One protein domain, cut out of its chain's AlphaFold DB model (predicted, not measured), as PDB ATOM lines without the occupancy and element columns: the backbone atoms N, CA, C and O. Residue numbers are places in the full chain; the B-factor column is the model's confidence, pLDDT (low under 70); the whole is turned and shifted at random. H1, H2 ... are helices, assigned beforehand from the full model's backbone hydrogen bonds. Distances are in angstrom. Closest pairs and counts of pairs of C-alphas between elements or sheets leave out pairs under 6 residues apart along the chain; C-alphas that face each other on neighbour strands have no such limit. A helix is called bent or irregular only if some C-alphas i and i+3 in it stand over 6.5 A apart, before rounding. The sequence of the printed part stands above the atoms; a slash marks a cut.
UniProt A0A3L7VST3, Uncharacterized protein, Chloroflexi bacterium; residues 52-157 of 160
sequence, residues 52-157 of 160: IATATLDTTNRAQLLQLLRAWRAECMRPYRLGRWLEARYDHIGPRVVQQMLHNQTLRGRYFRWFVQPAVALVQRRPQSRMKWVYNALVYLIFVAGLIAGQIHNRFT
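What this domain is: This is residues 52 to 157 of the 160 residues of an uncharacterized protein of Chloroflexi bacterium (UniProt A0A3L7VST3). A long helix, H5, and the bent helix H4 fold back on each other as a hairpin, side by side, and make one layer of a flattened body. Over one side of this hairpin H1, H2 and the bent helix H3 make a looser second layer: H2 crosses H4b, H3a runs past H5, and H3b, at 41 degrees to H3a, runs on to the corner with H4a, where it also touches the short H1. The printed part has 106 residues, with five named helices, H1 to H5 in order along the chain, and no named strand; the class is all helix. It is compact, with a radius of gyration of the C-alphas of 13.7 A, and spans 42 by 33 by 18 A, only just flat.

Where its parts are: H5, residues 132 to 156, is the longest helix, 36.6 A from C-alpha 132 at (24.882, 33.905, 48.547) to C-alpha 156 at (37.448, 17.944, 18.094). H4, residues 105 to 124, was assigned as one helix by its hydrogen bonds but is bent, with C-alphas 114 and 117 6.7 A apart; its arms are H4a, residues 105 to 114, 14.1 A, and H4b, residues 117 to 124, 10.5 A. H3, residues 81 to 103, was likewise assigned as one helix but is bent, with C-alphas 92 and 95 6.9 A apart; its arms are H3a, residues 81 to 92, 17.0 A, and H3b, residues 95 to 103, 13.3 A. H2 holds residues 62 to 76, 21.0 A. H1, residues 52 to 56, 6.1 A, begins at C-alpha 52 at (22.581, 26.601, 25.470).

How they stand to each other: H4b and H5 form a helical hairpin at a shallow tilt of 24 degrees, opposite ways; their closest C-alphas, of Ala 119 and Val 139, are 5.2 A apart. H4a is close to H5 but not clearly touching, 7.4 A between the C-alphas of Tyr 111 and Gly 146. H2 touches H4b at a steep tilt of 67 degrees, closest at Leu 65 and Val 120, C-alphas 6.7 A apart. H1 touches H4a, with the C-alphas of Thr 56 and Phe 112 5.4 A apart. H3b touches H4a only at the corner, and touches H5 through residues 150 to 154 of H5 alone, closest at the C-alphas of Val 97 and Gly 150, 5.9 A. H3a touches no helix. Every O i to N i+4 pair is within hydrogen-bond range in H1, H2, H3a, H4a, H4b and H5; in H3b 4 of 5 are.

The domain as a whole: The two C-alphas farthest apart, of Ser 129 and Thr 157, are 43.2 A apart. The printed part has no cut and no long link. Its mean pLDDT is 82.6, and residues 58 to 61, 63, and 156 to 157 are under 70.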
ATOM      1  N   ILE A  52      22.561  28.005  25.034       80.12
ATOM      2  CA  ILE A  52      22.581  26.601  25.470       80.12
ATOM      3  C   ILE A  52      21.358  26.266  26.333       80.12
ATOM      4  O   ILE A  52      20.717  25.238  26.126       80.12
ATOM      5  N   ALA A  53      20.992  27.137  27.277       81.12
ATOM      6  CA  ALA A  53      19.798  26.939  28.102       81.12
ATOM      7  C   ALA A  53      18.523  26.963  27.247       81.12
ATOM      8  O   ALA A  53      17.620  26.159  27.445       81.12
ATOM      9  N   THR A  54      18.478  27.837  26.244       80.50
ATOM     10  CA  THR A  54      17.365  27.942  25.291       80.50
ATOM     11  C   THR A  54      17.233  26.672  24.447       80.50
ATOM     12  O   THR A  54      16.123  26.195  24.242       80.50
ATOM     13  N   ALA A  55      18.344  26.088  24.000       77.94
ATOM     14  CA  ALA A  55      18.334  24.852  23.222       77.94
ATOM     15  C   ALA A  55      17.968  23.619  24.062       77.94
ATOM     16  O   ALA A  55      17.357  22.676  23.567       77.94
ATOM     17  N   THR A  56      18.334  23.603  25.342       80.25
ATOM     18  CA  THR A  56      18.194  22.420  26.207       80.25
ATOM     19  C   THR A  56      16.908  22.397  27.030       80.25
ATOM     20  O   THR A  56      16.438  21.314  27.362       80.25
ATOM     21  N   LEU A  57      16.319  23.553  27.349       76.69
ATOM     22  CA  LEU A  57      15.074  23.632  28.111       76.69
ATOM     23  C   LEU A  57      13.865  23.353  27.215       76.69
ATOM     24  O   LEU A  57      13.538  24.142  26.326       76.69
ATOM     25  N   ASP A  58      13.174  22.255  27.510       68.12
ATOM     26  CA  ASP A  58      11.950  21.821  26.829       68.12
ATOM     27  C   ASP A  58      10.800  21.643  27.833       68.12
ATOM     28  O   ASP A  58      10.210  20.578  27.984       68.12
ATOM     29  N   THR A  59      10.568  22.679  28.643       63.59
ATOM     30  CA  THR A  59       9.582  22.655  29.731       63.59
ATOM     31  C   THR A  59       8.622  23.832  29.629       63.59
ATOM     32  O   THR A  59       8.983  24.909  29.147       63.59
ATOM     33  N   THR A  60       7.412  23.663  30.162       67.12
ATOM     34  CA  THR A  60       6.383  24.717  30.237       67.12
ATOM     35  C   THR A  60       6.893  25.976  30.953       67.12
ATOM     36  O   THR A  60       6.520  27.090  30.602       67.12
ATOM     37  N   ASN A  61       7.841  25.816  31.886       69.44
ATOM     38  CA  ASN A  61       8.428  26.904  32.676       69.44
ATOM     39  C   ASN A  61       9.711  27.496  32.065       69.44
ATOM     40  O   ASN A  61      10.403  28.282  32.714       69.44
ATOM     41  N   ARG A  62      10.051  27.151  30.816       72.31
ATOM     42  CA  ARG A  62      11.280  27.590  30.133       72.31
ATOM     43  C   ARG A  62      11.535  29.094  30.245       72.31
ATOM     44  O   ARG A  62      12.660  29.492  30.532       72.31
ATOM     45  N   ALA A  63      10.517  29.928  30.033       68.06
ATOM     46  CA  ALA A  63      10.667  31.384  30.070       68.06
ATOM     47  C   ALA A  63      11.120  31.886  31.452       68.06
ATOM     48  O   ALA A  63      12.056  32.681  31.541       68.06
ATOM     49  N   GLN A  64      10.518  31.362  32.520       73.56
ATOM     50  CA  GLN A  64      10.860  31.711  33.898       73.56
ATOM     51  C   GLN A  64      12.291  31.279  34.248       73.56
ATOM     52  O   GLN A  64      13.053  32.051  34.826       73.56
ATOM     53  N   LEU A  65      12.690  30.065  33.853       78.31
ATOM     54  CA  LEU A  65      14.041  29.554  34.111       78.31
ATOM     55  C   LEU A  65      15.111  30.347  33.350       78.31
ATOM     56  O   LEU A  65      16.184  30.624  33.888       78.31
ATOM     57  N   LEU A  66      14.814  30.761  32.117       77.44
ATOM     58  CA  LEU A  66      15.698  31.635  31.347       77.44
ATOM     59  C   LEU A  66      15.815  33.023  31.982       77.44
ATOM     60  O   LEU A  66      16.924  33.544  32.073       77.44
ATOM     61  N   GLN A  67      14.712  33.613  32.452       77.88
ATOM     62  CA  GLN A  67      14.747  34.892  33.172       77.88
ATOM     63  C   GLN A  67      15.584  34.801  34.450       77.88
ATOM     64  O   GLN A  67      16.385  35.692  34.714       77.88
ATOM     65  N   LEU A  68      15.471  33.701  35.191       82.00
ATOM     66  CA  LEU A  68      16.249  33.455  36.403       82.00
ATOM     67  C   LEU A  68      17.765  33.431  36.124       82.00
ATOM     68  O   LEU A  68      18.538  34.099  36.812       82.00
ATOM     69  N   LEU A  69      18.196  32.722  35.075       84.12
ATOM     70  CA  LEU A  69      19.603  32.695  34.656       84.12
ATOM     71  C   LEU A  69      20.088  34.057  34.132       84.12
ATOM     72  O   LEU A  69      21.223  34.453  34.404       84.12
ATOM     73  N   ARG A  70      19.234  34.791  33.407       83.44
ATOM     74  CA  ARG A  70      19.539  36.149  32.921       83.44
ATOM     75  C   ARG A  70      19.712  37.133  34.073       83.44
ATOM     76  O   ARG A  70      20.690  37.872  34.078       83.44
ATOM     77  N   ALA A  71      18.820  37.100  35.060       82.75
ATOM     78  CA  ALA A  71      18.909  37.933  36.254       82.75
ATOM     79  C   ALA A  71      20.204  37.649  37.025       82.75
ATOM     80  O   ALA A  71      20.930  38.576  37.378       82.75
ATOM     81  N   TRP A  72      20.554  36.369  37.200       87.12
ATOM     82  CA  TRP A  72      21.834  35.992  37.801       87.12
ATOM     83  C   TRP A  72      23.033  36.543  37.015       87.12
ATOM     84  O   TRP A  72      23.941  37.115  37.614       87.12
ATOM     85  N   ARG A  73      23.038  36.426  35.680       84.00
ATOM     86  CA  ARG A  73      24.106  36.969  34.820       84.00
ATOM     87  C   ARG A  73      24.214  38.491  34.940       84.00
ATOM     88  O   ARG A  73      25.321  39.006  35.093       84.00
ATOM     89  N   ALA A  74      23.092  39.202  34.909       81.88
ATOM     90  CA  ALA A  74      23.062  40.655  35.053       81.88
ATOM     91  C   ALA A  74      23.589  41.109  36.424       81.88
ATOM     92  O   ALA A  74      24.342  42.071  36.506       81.88
ATOM     93  N   GLU A  75      23.251  40.384  37.490       83.31
ATOM     94  CA  GLU A  75      23.651  40.726  38.857       83.31
ATOM     95  C   GLU A  75      25.098  40.325  39.184       83.31
ATOM     96  O   GLU A  75      25.808  41.046  39.878       83.31
ATOM     97  N   CYS A  76      25.542  39.150  38.731       84.56
ATOM     98  CA  CYS A  76      26.772  38.521  39.224       84.56
ATOM     99  C   CYS A  76      27.906  38.492  38.200       84.56
ATOM    100  O   CYS A  76      29.061  38.337  38.584       84.56
ATOM    101  N   MET A  77      27.603  38.601  36.906       81.88
ATOM    102  CA  MET A  77      28.588  38.433  35.839       81.88
ATOM    103  C   MET A  77      28.895  39.769  35.163       81.88
ATOM    104  O   MET A  77      30.047  40.196  35.158       81.88
ATOM    105  N   ARG A  78      27.867  40.478  34.685       81.25
ATOM    106  CA  ARG A  78      28.020  41.760  33.978       81.25
ATOM    107  C   ARG A  78      28.770  42.862  34.722       81.25
ATOM    108  O   ARG A  78      29.528  43.573  34.056       81.25
ATOM    109  N   PRO A  79      28.632  43.034  36.051       84.75
ATOM    110  CA  PRO A  79      29.331  44.114  36.745       84.75
ATOM    111  C   PRO A  79      30.858  43.983  36.646       84.75
ATOM    112  O   PRO A  79      31.578  44.981  36.587       84.75
ATOM    113  N   TYR A  80      31.369  42.755  36.529       85.06
ATOM    114  CA  TYR A  80      32.799  42.470  36.559       85.06
ATOM    115  C   TYR A  80      33.390  42.340  35.151       85.06
ATOM    116  O   TYR A  80      32.816  41.698  34.272       85.06
ATOM    117  N   ARG A  81      34.600  42.884  34.941       81.56
ATOM    118  CA  ARG A  81      35.320  42.793  33.649       81.56
ATOM    119  C   ARG A  81      35.501  41.345  33.188       81.56
ATOM    120  O   ARG A  81      35.284  41.048  32.018       81.56
ATOM    121  N   LEU A  82      35.855  40.453  34.116       85.12
ATOM    122  CA  LEU A  82      36.015  39.025  33.834       85.12
ATOM    123  C   LEU A  82      34.698  38.382  33.384       85.12
ATOM    124  O   LEU A  82      34.691  37.578  32.456       85.12
ATOM    125  N   GLY A  83      33.579  38.771  34.001       84.00
ATOM    126  CA  GLY A  83      32.267  38.283  33.605       84.00
ATOM    127  C   GLY A  83      31.878  38.754  32.211       84.00
ATOM    128  O   GLY A  83      31.490  37.924  31.401       84.00
ATOM    129  N   ARG A  84      32.098  40.027  31.865       82.31
ATOM    130  CA  ARG A  84      31.864  40.513  30.491       82.31
ATOM    131  C   ARG A  84      32.732  39.799  29.451       82.31
ATOM    132  O   ARG A  84      32.267  39.495  28.358       82.31
ATOM    133  N   TRP A  85      33.983  39.480  29.790       84.12
ATOM    134  CA  TRP A  85      34.853  38.694  28.909       84.12
ATOM    135  C   TRP A  85      34.333  37.261  28.706       84.12
ATOM    136  O   TRP A  85      34.275  36.775  27.576       84.12
ATOM    137  N   LEU A  86      33.904  36.590  29.779       85.06
ATOM    138  CA  LEU A  86      33.313  35.250  29.698       85.06
ATOM    139  C   LEU A  86      31.984  35.242  28.937       85.06
ATOM    140  O   LEU A  86      31.702  34.293  28.211       85.06
ATOM    141  N   GLU A  87      31.189  36.294  29.087       82.69
ATOM    142  CA  GLU A  87      29.939  36.525  28.368       82.69
ATOM    143  C   GLU A  87      30.192  36.649  26.863       82.69
ATOM    144  O   GLU A  87      29.619  35.889  26.087       82.69
ATOM    145  N   ALA A  88      31.146  37.488  26.452       80.62
ATOM    146  CA  ALA A  88      31.553  37.597  25.050       80.62
ATOM    147  C   ALA A  88      32.069  36.258  24.494       80.62
ATOM    148  O   ALA A  88      31.756  35.859  23.369       80.62
ATOM    149  N   ARG A  89      32.836  35.514  25.299       82.56
ATOM    150  CA  ARG A  89      33.338  34.196  24.903       82.56
ATOM    151  C   ARG A  89      32.204  33.184  24.741       82.56
ATOM    152  O   ARG A  89      32.230  32.388  23.801       82.56
ATOM    153  N   TYR A  90      31.219  33.221  25.630       83.00
ATOM    154  CA  TYR A  90      30.016  32.400  25.552       83.00
ATOM    155  C   TYR A  90      29.184  32.741  24.323       83.00
ATOM    156  O   TYR A  90      28.755  31.828  23.629       83.00
ATOM    157  N   ASP A  91      29.018  34.021  24.005       77.94
ATOM    158  CA  ASP A  91      28.255  34.457  22.838       77.94
ATOM    159  C   ASP A  91      28.897  33.988  21.519       77.94
ATOM    160  O   ASP A  91      28.182  33.660  20.576       77.94
ATOM    161  N   HIS A  92      30.225  33.838  21.474       77.12
ATOM    162  CA  HIS A  92      30.930  33.259  20.324       77.12
ATOM    163  C   HIS A  92      30.824  31.720  20.244       77.12
ATOM    164  O   HIS A  92      30.839  31.136  19.160       77.12
ATOM    165  N   ILE A  93      30.798  31.017  21.379       78.00
ATOM    166  CA  ILE A  93      30.823  29.540  21.420       78.00
ATOM    167  C   ILE A  93      29.415  28.950  21.381       78.00
ATOM    168  O   ILE A  93      29.193  27.924  20.742       78.00
ATOM    169  N   GLY A  94      28.477  29.594  22.070       75.44
ATOM    170  CA  GLY A  94      27.116  29.132  22.311       75.44
ATOM    171  C   GLY A  94      26.393  28.698  21.038       75.44
ATOM    172  O   GLY A  94      25.949  27.552  21.002       75.44
ATOM    173  N   PRO A  95      26.322  29.536  19.985       75.19
ATOM    174  CA  PRO A  95      25.654  29.177  18.734       75.19
ATOM    175  C   PRO A  95      26.203  27.893  18.099       75.19
ATOM    176  O   PRO A  95      25.429  27.020  17.717       75.19
ATOM    177  N   ARG A  96      27.533  27.720  18.071       76.12
ATOM    178  CA  ARG A  96      28.184  26.529  17.495       76.12
ATOM    179  C   ARG A  96      27.861  25.259  18.272       76.12
ATOM    180  O   ARG A  96      27.543  24.233  17.684       76.12
ATOM    181  N   VAL A  97      27.887  25.341  19.601       77.50
ATOM    182  CA  VAL A  97      27.520  24.199  20.448       77.50
ATOM    183  C   VAL A  97      26.043  23.847  20.247       77.50
ATOM    184  O   VAL A  97      25.702  22.670  20.186       77.50
ATOM    185  N   VAL A  98      25.160  24.840  20.098       79.62
ATOM    186  CA  VAL A  98      23.736  24.599  19.818       79.62
ATOM    187  C   VAL A  98      23.533  23.918  18.460       79.62
ATOM    188  O   VAL A  98      22.770  22.956  18.394       79.62
ATOM    189  N   GLN A  99      24.263  24.323  17.418       73.31
ATOM    190  CA  GLN A  99      24.230  23.651  16.111       73.31
ATOM    191  C   GLN A  99      24.602  22.165  16.210       73.31
ATOM    192  O   GLN A  99      23.925  21.299  15.652       73.31
ATOM    193  N   GLN A 100      25.619  21.836  17.008       74.88
ATOM    194  CA  GLN A 100      25.986  20.443  17.275       74.88
ATOM    195  C   GLN A 100      24.903  19.691  18.067       74.88
ATOM    196  O   GLN A 100      24.683  18.502  17.841       74.88
ATOM    197  N   MET A 101      24.199  20.362  18.986       79.00
ATOM    198  CA  MET A 101      23.108  19.750  19.757       79.00
ATOM    199  C   MET A 101      21.891  19.392  18.906       79.00
ATOM    200  O   MET A 101      21.206  18.429  19.247       79.00
ATOM    201  N   LEU A 102      21.609  20.132  17.826       72.31
ATOM    202  CA  LEU A 102      20.494  19.808  16.926       72.31
ATOM    203  C   LEU A 102      20.640  18.408  16.327       72.31
ATOM    204  O   LEU A 102      19.678  17.650  16.264       72.31
ATOM    205  N   HIS A 103      21.867  18.061  15.954       73.69
ATOM    206  CA  HIS A 103      22.202  16.792  15.319       73.69
ATOM    207  C   HIS A 103      22.566  15.702  16.340       73.69
ATOM    208  O   HIS A 103      22.728  14.538  15.982       73.69
ATOM    209  N   ASN A 104      22.694  16.054  17.624       78.88
ATOM    210  CA  ASN A 104      23.119  15.141  18.680       78.88
ATOM    211  C   ASN A 104      22.290  15.330  19.960       78.88
ATOM    212  O   ASN A 104      22.649  16.075  20.879       78.88
ATOM    213  N   GLN A 105      21.191  14.575  20.052       81.44
ATOM    214  CA  GLN A 105      20.300  14.586  21.218       81.44
ATOM    215  C   GLN A 105      21.015  14.156  22.511       81.44
ATOM    216  O   GLN A 105      20.701  14.660  23.592       81.44
ATOM    217  N   THR A 106      22.022  13.277  22.431       87.31
ATOM    218  CA  THR A 106      22.831  12.888  23.596       87.31
ATOM    219  C   THR A 106      23.642  14.068  24.127       87.31
ATOM    220  O   THR A 106      23.706  14.272  25.342       87.31
ATOM    221  N   LEU A 107      24.227  14.880  23.242       84.00
ATOM    222  CA  LEU A 107      24.938  16.102  23.614       84.00
ATOM    223  C   LEU A 107      23.985  17.097  24.282       84.00
ATOM    224  O   LEU A 107      24.281  17.588  25.373       84.00
ATOM    225  N   ARG A 108      22.809  17.326  23.685       84.25
ATOM    226  CA  ARG A 108      21.752  18.177  24.254       84.25
ATOM    227  C   ARG A 108      21.374  17.732  25.673       84.25
ATOM    228  O   ARG A 108      21.383  18.546  26.598       84.25
ATOM    229  N   GLY A 109      21.122  16.436  25.869       85.31
ATOM    230  CA  GLY A 109      20.785  15.854  27.171       85.31
ATOM    231  C   GLY A 109      21.910  15.974  28.203       85.31
ATOM    232  O   GLY A 109      21.653  16.292  29.366       85.31
ATOM    233  N   ARG A 110      23.172  15.795  27.790       90.75
ATOM    234  CA  ARG A 110      24.337  16.006  28.665       90.75
ATOM    235  C   ARG A 110      24.432  17.457  29.115       90.75
ATOM    236  O   ARG A 110      24.585  17.699  30.309       90.75
ATOM    237  N   TYR A 111      24.294  18.416  28.201       89.62
ATOM    238  CA  TYR A 111      24.366  19.827  28.573       89.62
ATOM    239  C   TYR A 111      23.230  20.255  29.494       89.62
ATOM    240  O   TYR A 111      23.455  21.005  30.447       89.62
ATOM    241  N   PHE A 112      22.026  19.741  29.239       89.69
ATOM    242  CA  PHE A 112      20.897  19.943  30.127       89.69
ATOM    243  C   PHE A 112      21.207  19.434  31.542       89.69
ATOM    244  O   PHE A 112      21.180  20.209  32.494       89.69
ATOM    245  N   ARG A 113      21.556  18.149  31.668       90.00
ATOM    246  CA  ARG A 113      21.702  17.458  32.955       90.00
ATOM    247  C   ARG A 113      22.904  17.930  33.771       90.00
ATOM    248  O   ARG A 113      22.814  17.999  34.992       90.00
ATOM    249  N   TRP A 114      24.020  18.244  33.114       90.94
ATOM    250  CA  TRP A 114      25.281  18.555  33.794       90.94
ATOM    251  C   TRP A 114      25.554  20.045  33.970       90.94
ATOM    252  O   TRP A 114      26.292  20.404  34.883       90.94
ATOM    253  N   PHE A 115      24.961  20.917  33.147       92.19
ATOM    254  CA  PHE A 115      25.224  22.356  33.229       92.19
ATOM    255  C   PHE A 115      23.963  23.171  33.504       92.19
ATOM    256  O   PHE A 115      23.909  23.914  34.481       92.19
ATOM    257  N   VAL A 116      22.923  23.028  32.682       89.06
ATOM    258  CA  VAL A 116      21.753  23.920  32.764       89.06
ATOM    259  C   VAL A 116      20.893  23.619  33.989       89.06
ATOM    260  O   VAL A 116      20.589  24.526  34.759       89.06
ATOM    261  N   GLN A 117      20.539  22.355  34.214       91.38
ATOM    262  CA  GLN A 117      19.726  21.930  35.350       91.38
ATOM    263  C   GLN A 117      20.364  22.264  36.713       91.38
ATOM    264  O   GLN A 117      19.673  22.867  37.539       91.38
ATOM    265  N   PRO A 118      21.648  21.947  36.988       91.94
ATOM    266  CA  PRO A 118      22.256  22.297  38.269       91.94
ATOM    267  C   PRO A 118      22.439  23.809  38.438       91.94
ATOM    268  O   PRO A 118      22.219  24.310  39.539       91.94
ATOM    269  N   ALA A 119      22.756  24.559  37.373       91.31
ATOM    270  CA  ALA A 119      22.823  26.020  37.444       91.31
ATOM    271  C   ALA A 119      21.465  26.626  37.825       91.31
ATOM    272  O   ALA A 119      21.387  27.440  38.742       91.31
ATOM    273  N   VAL A 120      20.384  26.184  37.178       90.25
ATOM    274  CA  VAL A 120      19.019  26.611  37.512       90.25
ATOM    275  C   VAL A 120      18.679  26.269  38.963       90.25
ATOM    276  O   VAL A 120      18.225  27.142  39.700       90.25
ATOM    277  N   ALA A 121      18.934  25.031  39.395       91.06
ATOM    278  CA  ALA A 121      18.632  24.590  40.755       91.06
ATOM    279  C   ALA A 121      19.388  25.408  41.815       91.06
ATOM    280  O   ALA A 121      18.815  25.771  42.841       91.06
ATOM    281  N   LEU A 122      20.660  25.733  41.564       91.75
ATOM    282  CA  LEU A 122      21.466  26.559  42.461       91.75
ATOM    283  C   LEU A 122      20.966  28.000  42.526       91.75
ATOM    284  O   LEU A 122      20.884  28.560  43.616       91.75
ATOM    285  N   VAL A 123      20.598  28.601  41.392       89.38
ATOM    286  CA  VAL A 123      20.060  29.967  41.389       89.38
ATOM    287  C   VAL A 123      18.686  30.014  42.076       89.38
ATOM    288  O   VAL A 123      18.430  30.944  42.835       89.38
ATOM    289  N   GLN A 124      17.832  28.999  41.897       89.44
ATOM    290  CA  GLN A 124      16.529  28.907  42.575       89.44
ATOM    291  C   GLN A 124      16.654  28.732  44.091       89.44
ATOM    292  O   GLN A 124      15.867  29.296  44.845       89.44
ATOM    293  N   ARG A 125      17.638  27.949  44.547       88.69
ATOM    294  CA  ARG A 125      17.881  27.680  45.975       88.69
ATOM    295  C   ARG A 125      18.771  28.725  46.642       88.69
ATOM    296  O   ARG A 125      19.122  28.562  47.809       88.69
ATOM    297  N   ARG A 126      19.175  29.767  45.913       83.06
ATOM    298  CA  ARG A 126      20.133  30.761  46.393       83.06
ATOM    299  C   ARG A 126      19.579  31.472  47.637       83.06
ATOM    300  O   ARG A 126      18.588  32.193  47.520       83.06
ATOM    301  N   PRO A 127      20.222  31.341  48.812       81.62
ATOM    302  CA  PRO A 127      19.780  32.024  50.017       81.62
ATOM    303  C   PRO A 127      20.073  33.526  49.922       81.62
ATOM    304  O   PRO A 127      21.056  33.950  49.311       81.62
ATOM    305  N   GLN A 128      19.247  34.340  50.582       78.06
ATOM    306  CA  GLN A 128      19.445  35.794  50.669       78.06
ATOM    307  C   GLN A 128      20.515  36.190  51.710       78.06
ATOM    308  O   GLN A 128      20.888  37.354  51.815       78.06
ATOM    309  N   SER A 129      21.024  35.217  52.473       81.00
ATOM    310  CA  SER A 129      21.992  35.402  53.555       81.00
ATOM    311  C   SER A 129      23.447  35.471  53.066       81.00
ATOM    312  O   SER A 129      23.753  35.396  51.872       81.00
ATOM    313  N   ARG A 130      24.385  35.547  54.019       76.94
ATOM    314  CA  ARG A 130      25.839  35.616  53.793       76.94
ATOM    315  C   ARG A 130      26.409  34.462  52.950       76.94
ATOM    316  O   ARG A 130      27.528  34.586  52.482       76.94
ATOM    317  N   MET A 131      25.675  33.370  52.709       84.31
ATOM    318  CA  MET A 131      26.113  32.256  51.847       84.31
ATOM    319  C   MET A 131      25.832  32.465  50.347       84.31
ATOM    320  O   MET A 131      26.227  31.634  49.530       84.31
ATOM    321  N   LYS A 132      25.194  33.576  49.951       85.88
ATOM    322  CA  LYS A 132      24.882  33.905  48.547       85.88
ATOM    323  C   LYS A 132      26.095  33.807  47.610       85.88
ATOM    324  O   LYS A 132      25.962  33.342  46.478       85.88
ATOM    325  N   TRP A 133      27.280  34.212  48.076       86.94
ATOM    326  CA  TRP A 133      28.507  34.176  47.274       86.94
ATOM    327  C   TRP A 133      28.942  32.748  46.916       86.94
ATOM    328  O   TRP A 133      29.421  32.544  45.806       86.94
ATOM    329  N   VAL A 134      28.707  31.760  47.790       89.19
ATOM    330  CA  VAL A 134      29.036  30.346  47.526       89.19
ATOM    331  C   VAL A 134      28.196  29.821  46.368       89.19
ATOM    332  O   VAL A 134      28.727  29.250  45.420       89.19
ATOM    333  N   TYR A 135      26.888  30.080  46.393       90.00
ATOM    334  CA  TYR A 135      25.979  29.684  45.315       90.00
ATOM    335  C   TYR A 135      26.348  30.362  43.998       90.00
ATOM    336  O   TYR A 135      26.414  29.703  42.964       90.00
ATOM    337  N   ASN A 136      26.654  31.660  44.034       89.00
ATOM    338  CA  ASN A 136      27.100  32.377  42.844       89.00
ATOM    339  C   ASN A 136      28.413  31.802  42.292       89.00
ATOM    340  O   ASN A 136      28.509  31.617  41.083       89.00
ATOM    341  N   ALA A 137      29.382  31.476  43.153       89.50
ATOM    342  CA  ALA A 137      30.642  30.857  42.751       89.50
ATOM    343  C   ALA A 137      30.415  29.479  42.111       89.50
ATOM    344  O   ALA A 137      30.974  29.203  41.053       89.50
ATOM    345  N   LEU A 138      29.539  28.649  42.684       92.94
ATOM    346  CA  LEU A 138      29.183  27.346  42.113       92.94
ATOM    347  C   LEU A 138      28.515  27.475  40.739       92.94
ATOM    348  O   LEU A 138      28.891  26.768  39.807       92.94
ATOM    349  N   VAL A 139      27.569  28.407  40.575       91.31
ATOM    350  CA  VAL A 139      26.935  28.669  39.269       91.31
ATOM    351  C   VAL A 139      27.973  29.155  38.254       91.31
ATOM    352  O   VAL A 139      27.957  28.726  37.101       91.31
ATOM    353  N   TYR A 140      28.925  29.985  38.685       90.75
ATOM    354  CA  TYR A 140      30.021  30.456  37.842       90.75
ATOM    355  C   TYR A 140      30.936  29.314  37.387       90.75
ATOM    356  O   TYR A 140      31.282  29.233  36.210       90.75
ATOM    357  N   LEU A 141      31.287  28.399  38.295       91.88
ATOM    358  CA  LEU A 141      32.083  27.214  37.975       91.88
ATOM    359  C   LEU A 141      31.370  26.321  36.957       91.88
ATOM    360  O   LEU A 141      31.992  25.889  35.990       91.88
ATOM    361  N   ILE A 142      30.062  26.105  37.121       92.88
ATOM    362  CA  ILE A 142      29.251  25.346  36.157       92.88
ATOM    363  C   ILE A 142      29.242  26.037  34.791       92.88
ATOM    364  O   ILE A 142      29.408  25.376  33.763       92.88
ATOM    365  N   PHE A 143      29.082  27.361  34.767       89.81
ATOM    366  CA  PHE A 143      29.101  28.139  33.531       89.81
ATOM    367  C   PHE A 143      30.443  28.007  32.798       89.81
ATOM    368  O   PHE A 143      30.473  27.704  31.604       89.81
ATOM    369  N   VAL A 144      31.558  28.186  33.511       90.44
ATOM    370  CA  VAL A 144      32.909  28.073  32.943       90.44
ATOM    371  C   VAL A 144      33.192  26.644  32.477       90.44
ATOM    372  O   VAL A 144      33.696  26.462  31.371       90.44
ATOM    373  N   ALA A 145      32.816  25.627  33.256       91.69
ATOM    374  CA  ALA A 145      32.976  24.226  32.871       91.69
ATOM    375  C   ALA A 145      32.191  23.892  31.592       91.69
ATOM    376  O   ALA A 145      32.738  23.266  30.684       91.69
ATOM    377  N   GLY A 146      30.947  24.368  31.474       89.25
ATOM    378  CA  GLY A 146      30.142  24.212  30.261       89.25
ATOM    379  C   GLY A 146      30.755  24.922  29.051       89.25
ATOM    380  O   GLY A 146      30.755  24.384  27.945       89.25
ATOM    381  N   LEU A 147      31.341  26.104  29.258       87.50
ATOM    382  CA  LEU A 147      32.039  26.846  28.210       87.50
ATOM    383  C   LEU A 147      33.311  26.124  27.743       87.50
ATOM    384  O   LEU A 147      33.536  26.020  26.538       87.50
ATOM    385  N   ILE A 148      34.116  25.584  28.664       89.44
ATOM    386  CA  ILE A 148      35.303  24.775  28.343       89.44
ATOM    387  C   ILE A 148      34.891  23.504  27.596       89.44
ATOM    388  O   ILE A 148      35.464  23.204  26.548       89.44
ATOM    389  N   ALA A 149      33.858  22.801  28.066       87.75
ATOM    390  CA  ALA A 149      33.319  21.630  27.379       87.75
ATOM    391  C   ALA A 149      32.870  21.969  25.947       87.75
ATOM    392  O   ALA A 149      33.115  21.186  25.028       87.75
ATOM    393  N   GLY A 150      32.277  23.147  25.735       84.06
ATOM    394  CA  GLY A 150      31.908  23.651  24.411       84.06
ATOM    395  C   GLY A 150      33.109  23.944  23.519       84.06
ATOM    396  O   GLY A 150      33.101  23.603  22.340       84.06
ATOM    397  N   GLN A 151      34.178  24.521  24.073       84.56
ATOM    398  CA  GLN A 151      35.421  24.740  23.324       84.56
ATOM    399  C   GLN A 151      36.085  23.430  22.913       84.56
ATOM    400  O   GLN A 151      36.555  23.326  21.783       84.56
ATOM    401  N   ILE A 152      36.123  22.449  23.816       84.44
ATOM    402  CA  ILE A 152      36.684  21.125  23.546       84.44
ATOM    403  C   ILE A 152      35.899  20.466  22.406       84.44
ATOM    404  O   ILE A 152      36.500  20.092  21.405       84.44
ATOM    405  N   HIS A 153      34.566  20.422  22.488       78.25
ATOM    406  CA  HIS A 153      33.741  19.862  21.411       78.25
ATOM    407  C   HIS A 153      33.940  20.591  20.075       78.25
ATOM    408  O   HIS A 153      34.106  19.944  19.049       78.25
ATOM    409  N   ASN A 154      34.024  21.924  20.075       72.25
ATOM    410  CA  ASN A 154      34.289  22.685  18.849       72.25
ATOM    411  C   ASN A 154      35.688  22.440  18.257       72.25
ATOM    412  O   ASN A 154      35.883  22.672  17.068       72.25
ATOM    413  N   ARG A 155      36.677  22.030  19.064       75.19
ATOM    414  CA  ARG A 155      38.028  21.707  18.574       75.19
ATOM    415  C   ARG A 155      38.120  20.307  17.976       75.19
ATOM    416  O   ARG A 155      38.873  20.123  17.030       75.19
ATOM    417  N   PHE A 156      37.392  19.342  18.533       67.81
ATOM    418  CA  PHE A 156      37.448  17.944  18.094       67.81
ATOM    419  C   PHE A 156      36.395  17.586  17.040       67.81
ATOM    420  O   PHE A 156      36.550  16.586  16.348       67.81
ATOM    421  N   THR A 157      35.365  18.415  16.881       61.03
ATOM    422  CA  THR A 157      34.323  18.228  15.873       61.03
ATOM    423  C   THR A 157      34.165  19.536  15.095       61.03
ATOM    424  O   THR A 157      33.401  20.409  15.525       61.03
TER     425      THR A 157